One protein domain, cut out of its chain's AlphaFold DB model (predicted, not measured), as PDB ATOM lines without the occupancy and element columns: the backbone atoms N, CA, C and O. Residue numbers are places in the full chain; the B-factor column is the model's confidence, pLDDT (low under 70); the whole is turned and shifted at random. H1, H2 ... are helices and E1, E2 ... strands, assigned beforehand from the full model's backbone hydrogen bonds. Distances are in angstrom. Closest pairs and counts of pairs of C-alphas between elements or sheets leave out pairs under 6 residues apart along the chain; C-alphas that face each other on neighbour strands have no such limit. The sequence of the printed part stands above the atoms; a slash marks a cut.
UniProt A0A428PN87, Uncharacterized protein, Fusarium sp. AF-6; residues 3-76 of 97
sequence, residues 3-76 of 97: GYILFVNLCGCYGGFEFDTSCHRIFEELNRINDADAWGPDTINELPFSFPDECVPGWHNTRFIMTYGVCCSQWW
ATOM      1  N   GLY A   3      -1.336  60.807  27.302       63.19
ATOM      2  CA  GLY A   3      -0.894  59.440  27.092       63.19
ATOM      3  C   GLY A   3      -2.054  58.516  26.762       63.19
ATOM      4  O   GLY A   3      -3.215  58.910  26.776       63.19
ATOM      5  N   TYR A   4      -1.705  57.272  26.493       65.94
ATOM      6  CA  TYR A   4      -2.656  56.200  26.295       65.94
ATOM      7  C   TYR A   4      -2.646  55.270  27.512       65.94
ATOM      8  O   TYR A   4      -1.586  55.033  28.102       65.94
ATOM      9  N   ILE A   5      -3.819  54.755  27.894       69.62
ATOM     10  CA  ILE A   5      -3.978  53.752  28.958       69.62
ATOM     11  C   ILE A   5      -4.290  52.399  28.325       69.62
ATOM     12  O   ILE A   5      -5.352  52.236  27.729       69.62
ATOM     13  N   LEU A   6      -3.386  51.430  28.471       68.56
ATOM     14  CA  LEU A   6      -3.692  50.029  28.184       68.56
ATOM     15  C   LEU A   6      -4.212  49.349  29.450       68.56
ATOM     16  O   LEU A   6      -3.583  49.446  30.508       68.56
ATOM     17  N   PHE A   7      -5.312  48.620  29.313       72.31
ATOM     18  CA  PHE A   7      -5.891  47.800  30.368       72.31
ATOM     19  C   PHE A   7      -5.375  46.366  30.265       72.31
ATOM     20  O   PHE A   7      -5.379  45.746  29.200       72.31
ATOM     21  N   VAL A   8      -4.915  45.843  31.393       71.31
ATOM     22  CA  VAL A   8      -4.383  44.492  31.518       71.31
ATOM     23  C   VAL A   8      -5.192  43.799  32.596       71.31
ATOM     24  O   VAL A   8      -5.246  44.281  33.721       71.31
ATOM     25  N   ASN A   9      -5.837  42.696  32.248       72.50
ATOM     26  CA  ASN A   9      -6.599  41.867  33.169       72.50
ATOM     27  C   ASN A   9      -5.964  40.476  33.253       72.50
ATOM     28  O   ASN A   9      -5.175  40.100  32.382       72.50
ATOM     29  N   LEU A  10      -6.248  39.715  34.312       67.50
ATOM     30  CA  LEU A  10      -5.639  38.385  34.500       67.50
ATOM     31  C   LEU A  10      -5.834  37.470  33.288       67.50
ATOM     32  O   LEU A  10      -4.948  36.701  32.928       67.50
ATOM     33  N   CYS A  11      -6.997  37.590  32.658       69.75
ATOM     34  CA  CYS A  11      -7.392  36.816  31.496       69.75
ATOM     35  C   CYS A  11      -6.715  37.272  30.189       69.75
ATOM     36  O   CYS A  11      -6.782  36.547  29.204       69.75
ATOM     37  N   GLY A  12      -6.093  38.459  30.134       68.88
ATOM     38  CA  GLY A  12      -5.541  39.016  28.896       68.88
ATOM     39  C   GLY A  12      -5.592  40.543  28.812       68.88
ATOM     40  O   GLY A  12      -5.852  41.249  29.784       68.88
ATOM     41  N   CYS A  13      -5.324  41.067  27.619       71.19
ATOM     42  CA  CYS A  13      -5.319  42.501  27.347       71.19
ATOM     43  C   CYS A  13      -6.662  42.895  26.760       71.19
ATOM     44  O   CYS A  13      -6.873  42.831  25.550       71.19
ATOM     45  N   TYR A  14      -7.570  43.273  27.651       69.62
ATOM     46  CA  TYR A  14      -8.923  43.662  27.305       69.62
ATOM     47  C   TYR A  14      -9.124  45.108  27.718       69.62
ATOM     48  O   TYR A  14      -9.123  45.431  28.904       69.62
ATOM     49  N   GLY A  15      -9.258  45.972  26.718       61.31
ATOM     50  CA  GLY A  15      -9.657  47.356  26.910       61.31
ATOM     51  C   GLY A  15      -9.038  48.300  25.893       61.31
ATOM     52  O   GLY A  15      -7.830  48.295  25.659       61.31
ATOM     53  N   GLY A  16      -9.907  49.097  25.273       63.34
ATOM     54  CA  GLY A  16      -9.545  50.181  24.369       63.34
ATOM     55  C   GLY A  16      -9.113  51.414  25.149       63.34
ATOM     56  O   GLY A  16      -9.598  51.674  26.244       63.34
ATOM     57  N   PHE A  17      -8.164  52.148  24.584       55.66
ATOM     58  CA  PHE A  17      -7.483  53.225  25.270       55.66
ATOM     59  C   PHE A  17      -8.248  54.538  25.125       55.66
ATOM     60  O   PHE A  17      -8.733  54.873  24.043       55.66
ATOM     61  N   GLU A  18      -8.209  55.350  26.173       60.72
ATOM     62  CA  GLU A  18      -8.339  56.792  26.011       60.72
ATOM     63  C   GLU A  18      -7.078  57.306  25.296       60.72
ATOM     64  O   GLU A  18      -5.997  57.383  25.883       60.72
ATOM     65  N   PHE A  19      -7.202  57.576  23.995       61.44
ATOM     66  CA  PHE A  19      -6.145  58.125  23.146       61.44
ATOM     67  C   PHE A  19      -6.366  59.616  22.927       61.44
ATOM     68  O   PHE A  19      -7.483  60.036  22.641       61.44
ATOM     69  N   ASP A  20      -5.292  60.403  23.005       60.31
ATOM     70  CA  ASP A  20      -5.288  61.825  22.624       60.31
ATOM     71  C   ASP A  20      -6.399  62.669  23.305       60.31
ATOM     72  O   ASP A  20      -6.851  63.691  22.795       60.31
ATOM     73  N   THR A  21      -6.843  62.253  24.498       68.31
ATOM     74  CA  THR A  21      -7.899  62.912  25.295       68.31
ATOM     75  C   THR A  21      -7.301  63.777  26.403       68.31
ATOM     76  O   THR A  21      -6.193  63.524  26.838       68.31
ATOM     77  N   SER A  22      -7.986  64.777  26.957       76.56
ATOM     78  CA  SER A  22      -7.388  65.596  28.034       76.56
ATOM     79  C   SER A  22      -6.892  64.750  29.229       76.56
ATOM     80  O   SER A  22      -7.606  63.854  29.678       76.56
ATOM     81  N   CYS A  23      -5.724  65.069  29.808       75.88
ATOM     82  CA  CYS A  23      -5.184  64.322  30.958       75.88
ATOM     83  C   CYS A  23      -6.165  64.237  32.139       75.88
ATOM     84  O   CYS A  23      -6.138  63.266  32.881       75.88
ATOM     85  N   HIS A  24      -7.048  65.229  32.304       80.69
ATOM     86  CA  HIS A  24      -8.068  65.197  33.354       80.69
ATOM     87  C   HIS A  24      -9.047  64.024  33.182       80.69
ATOM     88  O   HIS A  24      -9.355  63.374  34.170       80.69
ATOM     89  N   ARG A  25      -9.444  63.692  31.942       78.81
ATOM     90  CA  ARG A  25     -10.331  62.553  31.656       78.81
ATOM     91  C   ARG A  25      -9.638  61.230  31.937       78.81
ATOM     92  O   ARG A  25     -10.220  60.348  32.545       78.81
ATOM     93  N   ILE A  26      -8.363  61.133  31.561       76.38
ATOM     94  CA  ILE A  26      -7.507  59.980  31.880       76.38
ATOM     95  C   ILE A  26      -7.487  59.749  33.398       76.38
ATOM     96  O   ILE A  26      -7.695  58.628  33.849       76.38
ATOM     97  N   PHE A  27      -7.274  60.798  34.198       79.25
ATOM     98  CA  PHE A  27      -7.269  60.672  35.659       79.25
ATOM     99  C   PHE A  27      -8.649  60.382  36.256       79.25
ATOM    100  O   PHE A  27      -8.731  59.634  37.225       79.25
ATOM    101  N   GLU A  28      -9.717  60.951  35.702       82.56
ATOM    102  CA  GLU A  28     -11.090  60.688  36.137       82.56
ATOM    103  C   GLU A  28     -11.469  59.219  35.922       82.56
ATOM    104  O   GLU A  28     -11.909  58.562  36.864       82.56
ATOM    105  N   GLU A  29     -11.177  58.666  34.742       79.12
ATOM    106  CA  GLU A  29     -11.400  57.245  34.464       79.12
ATOM    107  C   GLU A  29     -10.524  56.351  35.349       79.12
ATOM    108  O   GLU A  29     -11.016  55.381  35.920       79.12
ATOM    109  N   LEU A  30      -9.246  56.692  35.557       78.50
ATOM    110  CA  LEU A  30      -8.391  55.936  36.480       78.50
ATOM    111  C   LEU A  30      -8.932  55.949  37.915       78.50
ATOM    112  O   LEU A  30      -8.865  54.929  38.597       78.50
ATOM    113  N   ASN A  31      -9.456  57.079  38.387       82.69
ATOM    114  CA  ASN A  31     -10.064  57.161  39.713       82.69
ATOM    115  C   ASN A  31     -11.333  56.314  39.791       82.69
ATOM    116  O   ASN A  31     -11.487  55.560  40.748       82.69
ATOM    117  N   ARG A  32     -12.192  56.387  38.769       82.50
ATOM    118  CA  ARG A  32     -13.422  55.597  38.690       82.50
ATOM    119  C   ARG A  32     -13.134  54.099  38.729       82.50
ATOM    120  O   ARG A  32     -13.772  53.378  39.476       82.50
ATOM    121  N   ILE A  33     -12.153  53.626  37.964       79.25
ATOM    122  CA  ILE A  33     -11.871  52.189  37.853       79.25
ATOM    123  C   ILE A  33     -11.085  51.660  39.069       79.25
ATOM    124  O   ILE A  33     -11.148  50.472  39.380       79.25
ATOM    125  N   ASN A  34     -10.351  52.514  39.790       80.06
ATOM    126  CA  ASN A  34      -9.742  52.124  41.066       80.06
ATOM    127  C   ASN A  34     -10.771  51.974  42.203       80.06
ATOM    128  O   ASN A  34     -10.424  51.428  43.251       80.06
ATOM    129  N   ASP A  35     -12.008  52.433  42.009       85.62
ATOM    130  CA  ASP A  35     -13.107  52.213  42.944       85.62
ATOM    131  C   ASP A  35     -13.671  50.793  42.787       85.62
ATOM    132  O   ASP A  35     -14.012  50.363  41.685       85.62
ATOM    133  N   ALA A  36     -13.787  50.052  43.891       84.44
ATOM    134  CA  ALA A  36     -14.359  48.709  43.886       84.44
ATOM    135  C   ALA A  36     -15.838  48.710  43.463       84.44
ATOM    136  O   ALA A  36     -16.280  47.749  42.829       84.44
ATOM    137  N   ASP A  37     -16.573  49.788  43.751       87.50
ATOM    138  CA  ASP A  37     -17.996  49.912  43.429       87.50
ATOM    139  C   ASP A  37     -18.238  50.015  41.914       87.50
ATOM    140  O   ASP A  37     -19.300  49.624  41.425       87.50
ATOM    141  N   ALA A  38     -17.240  50.455  41.137       85.81
ATOM    142  CA  ALA A  38     -17.311  50.488  39.673       85.81
ATOM    143  C   ALA A  38     -17.264  49.089  39.026       85.81
ATOM    144  O   ALA A  38     -17.585  48.942  37.849       85.81
ATOM    145  N   TRP A  39     -16.880  48.061  39.787       85.81
ATOM    146  CA  TRP A  39     -16.818  46.661  39.344       85.81
ATOM    147  C   TRP A  39     -18.001  45.826  39.847       85.81
ATOM    148  O   TRP A  39     -17.968  44.596  39.788       85.81
ATOM    149  N   GLY A  40     -19.034  46.482  40.377       85.31
ATOM    150  CA  GLY A  40     -20.267  45.835  40.800       85.31
ATOM    151  C   GLY A  40     -21.063  45.264  39.617       85.31
ATOM    152  O   GLY A  40     -20.876  45.681  38.476       85.31
ATOM    153  N   PRO A  41     -21.991  44.325  39.867       82.56
ATOM    154  CA  PRO A  41     -22.778  43.673  38.816       82.56
ATOM    155  C   PRO A  41     -23.608  44.654  37.972       82.56
ATOM    156  O   PRO A  41     -23.832  44.401  36.789       82.56
ATOM    157  N   ASP A  42     -24.025  45.775  38.561       85.56
ATOM    158  CA  ASP A  42     -24.829  46.796  37.884       85.56
ATOM    159  C   ASP A  42     -23.968  47.838  37.146       85.56
ATOM    160  O   ASP A  42     -24.396  48.388  36.136       85.56
ATOM    161  N   THR A  43     -22.742  48.082  37.619       85.06
ATOM    162  CA  THR A  43     -21.860  49.180  37.179       85.06
ATOM    163  C   THR A  43     -20.734  48.726  36.253       85.06
ATOM    164  O   THR A  43     -20.209  49.527  35.483       85.06
ATOM    165  N   ILE A  44     -20.396  47.434  36.248       81.25
ATOM    166  CA  ILE A  44     -19.330  46.870  35.409       81.25
ATOM    167  C   ILE A  44     -19.568  47.096  33.909       81.25
ATOM    168  O   ILE A  44     -18.619  47.274  33.147       81.25
ATOM    169  N   ASN A  45     -20.835  47.154  33.488       82.12
ATOM    170  CA  ASN A  45     -21.226  47.422  32.101       82.12
ATOM    171  C   ASN A  45     -21.035  48.894  31.693       82.12
ATOM    172  O   ASN A  45     -21.114  49.216  30.509       82.12
ATOM    173  N   GLU A  46     -20.798  49.790  32.654       83.00
ATOM    174  CA  GLU A  46     -20.519  51.211  32.427       83.00
ATOM    175  C   GLU A  46     -19.014  51.490  32.290       83.00
ATOM    176  O   GLU A  46     -18.594  52.631  32.058       83.00
ATOM    177  N   LEU A  47     -18.166  50.478  32.481       80.19
ATOM    178  CA  LEU A  47     -16.731  50.598  32.255       80.19
ATOM    179  C   LEU A  47     -16.456  50.784  30.752       80.19
ATOM    180  O   LEU A  47     -17.179  50.250  29.912       80.19
ATOM    181  N   PRO A  48     -15.411  51.537  30.366       73.00
ATOM    182  CA  PRO A  48     -15.179  51.925  28.976       73.00
ATOM    183  C   PRO A  48     -14.549  50.789  28.144       73.00
ATOM    184  O   PRO A  48     -13.894  51.028  27.129       73.00
ATOM    185  N   PHE A  49     -14.698  49.540  28.581       74.12
ATOM    186  CA  PHE A  49     -14.093  48.361  27.981       74.12
ATOM    187  C   PHE A  49     -14.974  47.127  28.171       74.12
ATOM    188  O   PHE A  49     -15.744  47.020  29.119       74.12
ATOM    189  N   SER A  50     -14.820  46.175  27.256       74.31
ATOM    190  CA  SER A  50     -15.507  44.888  27.276       74.31
ATOM    191  C   SER A  50     -14.546  43.762  27.636       74.31
ATOM    192  O   SER A  50     -13.380  43.783  27.230       74.31
ATOM    193  N   PHE A  51     -15.066  42.738  28.302       74.44
ATOM    194  CA  PHE A  51     -14.344  41.516  28.640       74.44
ATOM    195  C   PHE A  51     -15.023  40.308  27.997       74.44
ATOM    196  O   PHE A  51     -16.237  40.343  27.805       74.44
ATOM    197  N   PRO A  52     -14.275  39.251  27.647       73.12
ATOM    198  CA  PRO A  52     -14.884  37.986  27.265       73.12
ATOM    199  C   PRO A  52     -15.547  37.331  28.481       73.12
ATOM    200  O   PRO A  52     -15.089  37.514  29.610       73.12
ATOM    201  N   ASP A  53     -16.583  36.530  28.235       74.00
ATOM    202  CA  ASP A  53     -17.390  35.882  29.280       74.00
ATOM    203  C   ASP A  53     -16.565  34.956  30.194       74.00
ATOM    204  O   ASP A  53     -16.904  34.741  31.356       74.00
ATOM    205  N   GLU A  54     -15.458  34.411  29.683       73.44
ATOM    206  CA  GLU A  54     -14.511  33.587  30.444       73.44
ATOM    207  C   GLU A  54     -13.620  34.380  31.416       73.44
ATOM    208  O   GLU A  54     -12.905  33.788  32.228       73.44
ATOM    209  N   CYS A  55     -13.637  35.712  31.346       75.31
ATOM    210  CA  CYS A  55     -12.869  36.568  32.232       75.31
ATOM    211  C   CYS A  55     -13.684  36.957  33.467       75.31
ATOM    212  O   CYS A  55     -14.839  37.360  33.367       75.31
ATOM    213  N   VAL A  56     -13.045  36.922  34.639       77.75
ATOM    214  CA  VAL A  56     -13.601  37.476  35.883       77.75
ATOM    215  C   VAL A  56     -12.824  38.748  36.218       77.75
ATOM    216  O   VAL A  56     -11.881  38.692  37.014       77.75
ATOM    217  N   PRO A  57     -13.124  39.876  35.564       75.81
ATOM    218  CA  PRO A  57     -12.371  41.100  35.755       75.81
ATOM    219  C   PRO A  57     -12.794  41.788  37.064       75.81
ATOM    220  O   PRO A  57     -13.913  41.632  37.551       75.81
ATOM    221  N   GLY A  58     -11.880  42.536  37.662       78.94
ATOM    222  CA  GLY A  58     -12.079  43.198  38.944       78.94
ATOM    223  C   GLY A  58     -10.960  44.186  39.263       78.94
ATOM    224  O   GLY A  58      -9.841  44.087  38.760       78.94
ATOM    225  N   TRP A  59     -11.231  45.137  40.156       78.31
ATOM    226  CA  TRP A  59     -10.277  46.202  40.499       78.31
ATOM    227  C   TRP A  59      -8.899  45.676  40.951       78.31
ATOM    228  O   TRP A  59      -7.860  46.244  40.624       78.31
ATOM    229  N   HIS A  60      -8.868  44.550  41.671       77.00
ATOM    230  CA  HIS A  60      -7.646  43.958  42.224       77.00
ATOM    231  C   HIS A  60      -6.827  43.175  41.189       77.00
ATOM    232  O   HIS A  60      -5.623  42.980  41.374       77.00
ATOM    233  N   ASN A  61      -7.468  42.727  40.109       74.31
ATOM    234  CA  ASN A  61      -6.871  41.890  39.075       74.31
ATOM    235  C   ASN A  61      -6.786  42.587  37.707       74.31
ATOM    236  O   ASN A  61      -6.502  41.942  36.700       74.31
ATOM    237  N   THR A  62      -6.977  43.908  37.730       76.00
ATOM    238  CA  THR A  62      -6.814  44.831  36.611       76.00
ATOM    239  C   THR A  62      -5.613  45.742  36.872       76.00
ATOM    240  O   THR A  62      -5.333  46.157  38.001       76.00
ATOM    241  N   ARG A  63      -4.838  46.032  35.830       74.81
ATOM    242  CA  ARG A  63      -3.696  46.949  35.844       74.81
ATOM    243  C   ARG A  63      -3.784  47.896  34.661       74.81
ATOM    244  O   ARG A  63      -4.225  47.522  33.579       74.81
ATOM    245  N   PHE A  64      -3.288  49.107  34.876       74.38
ATOM    246  CA  PHE A  64      -3.220  50.151  33.864       74.38
ATOM    247  C   PHE A  64      -1.766  50.396  33.499       74.38
ATOM    248  O   PHE A  64      -0.923  50.600  34.375       74.38
ATOM    249  N   ILE A  65      -1.473  50.408  32.205       71.44
ATOM    250  CA  ILE A  65      -0.172  50.824  31.691       71.44
ATOM    251  C   ILE A  65      -0.368  52.182  31.029       71.44
ATOM    252  O   ILE A  65      -0.949  52.281  29.951       71.44
ATOM    253  N   MET A  66       0.111  53.227  31.703       67.81
ATOM    254  CA  MET A  66       0.173  54.579  31.155       67.81
ATOM    255  C   MET A  66       1.465  54.760  30.375       67.81
ATOM    256  O   MET A  66       2.552  54.474  30.877       67.81
ATOM    257  N   THR A  67       1.369  55.284  29.162       62.25
ATOM    258  CA  THR A  67       2.558  55.588  28.362       62.25
ATOM    259  C   THR A  67       2.280  56.739  27.415       62.25
ATOM    260  O   THR A  67       1.163  56.972  26.950       62.25
ATOM    261  N   TYR A  68       3.326  57.525  27.208       57.38
ATOM    262  CA  TYR A  68       3.299  58.770  26.468       57.38
ATOM    263  C   TYR A  68       3.937  58.490  25.103       57.38
ATOM    264  O   TYR A  68       5.136  58.681  24.921       57.38
ATOM    265  N   GLY A  69       3.161  57.950  24.158       51.75
ATOM    266  CA  GLY A  69       3.661  57.553  22.837       51.75
ATOM    267  C   GLY A  69       2.554  57.188  21.847       51.75
ATOM    268  O   GLY A  69       1.378  57.203  22.187       51.75
ATOM    269  N   VAL A  70       2.914  56.864  20.606       51.16
ATOM    270  CA  VAL A  70       1.966  56.335  19.610       51.16
ATOM    271  C   VAL A  70       1.488  54.957  20.078       51.16
ATOM    272  O   VAL A  70       2.308  54.161  20.532       51.16
ATOM    273  N   CYS A  71       0.186  54.670  19.958       53.50
ATOM    274  CA  CYS A  71      -0.374  53.330  20.148       53.50
ATOM    275  C   CYS A  71       0.486  52.296  19.408       53.50
ATOM    276  O   CYS A  71       0.472  52.246  18.176       53.50
ATOM    277  N   CYS A  72       1.271  51.493  20.129       54.88
ATOM    278  CA  CYS A  72       2.038  50.437  19.481       54.88
ATOM    279  C   CYS A  72       1.097  49.253  19.246       54.88
ATOM    280  O   CYS A  72       0.668  48.595  20.191       54.88
ATOM    281  N   SER A  73       0.775  48.959  17.988       55.88
ATOM    282  CA  SER A  73      -0.094  47.828  17.630       55.88
ATOM    283  C   SER A  73       0.403  46.488  18.192       55.88
ATOM    284  O   SER A  73      -0.396  45.583  18.420       55.88
ATOM    285  N   GLN A  74       1.702  46.383  18.498       60.00
ATOM    286  CA  GLN A  74       2.320  45.206  19.106       60.00
ATOM    287  C   GLN A  74       1.771  44.862  20.498       60.00
ATOM    288  O   GLN A  74       1.868  43.703  20.878       60.00
ATOM    289  N   TRP A  75       1.174  45.801  21.246       58.28
ATOM    290  CA  TRP A  75       0.570  45.497  22.555       58.28
ATOM    291  C   TRP A  75      -0.606  44.517  22.445       58.28
ATOM    292  O   TRP A  75      -0.807  43.702  23.339       58.28
ATOM    293  N   TRP A  76      -1.346  44.561  21.333       57.34
ATOM    294  CA  TRP A  76      -2.440  43.626  21.059       57.34
ATOM    295  C   TRP A  76      -1.930  42.241  20.651       57.34
ATOM    296  O   TRP A  76      -2.556  41.236  20.963       57.34
TER     297      TRP A  76
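What this domain is: This is residues 3 to 76 of the 97 residues of an uncharacterized protein of Fusarium sp. AF-6 (UniProt A0A428PN87). With little regular structure, this domain is a ribbon of two antiparallel strands, E1 and E2, with helix H1 running alongside, short H2 past the end of H1, and long loops. The printed part has 74 residues, 28 of them in named elements, in the order E1, H1, H2, E2; the class is mixed. It is compact, radius of gyration of the C-alphas 12.1 A, spanning 33 by 27 by 17 A.

How they stand to each other: E1, residues 4 to 9, and E2, residues 62 to 67, are antiparallel at 156 degrees; N 8 and O 63 are within hydrogen-bond range at 2.8 A. H1, residues 23 to 34, is near E2; its closest C-alphas to E1 are Ile 26 and Ile 5, 7.7 A. H2, residues 36 to 39, is close to but not clearly touching H1, closest C-alphas Arg 32 and Ala 38, 6.5 A; E1 and H2 are apart. In H1 every O i to N i+4 pair is within hydrogen-bond range; H2 is too short for one.

Where its parts are: E1, 16.4 A, begins at C-alpha 4 (-2.656, 56.200, 26.295). H1 and E2 each measure 16.5 A, H2 5.6 A. E2 ends at C-alpha 67 (2.558, 55.588, 28.362).

The domain as a whole: The farthest C-alphas, Asp 42 and Gly 69, are 34.0 A apart. The printed part has no cut. Links E1 to H1 and H2 to E2 are long. The model's pLDDT is under 70 at residues 3 to 6, 10 to 12, 14 to 21 and 66 to 76.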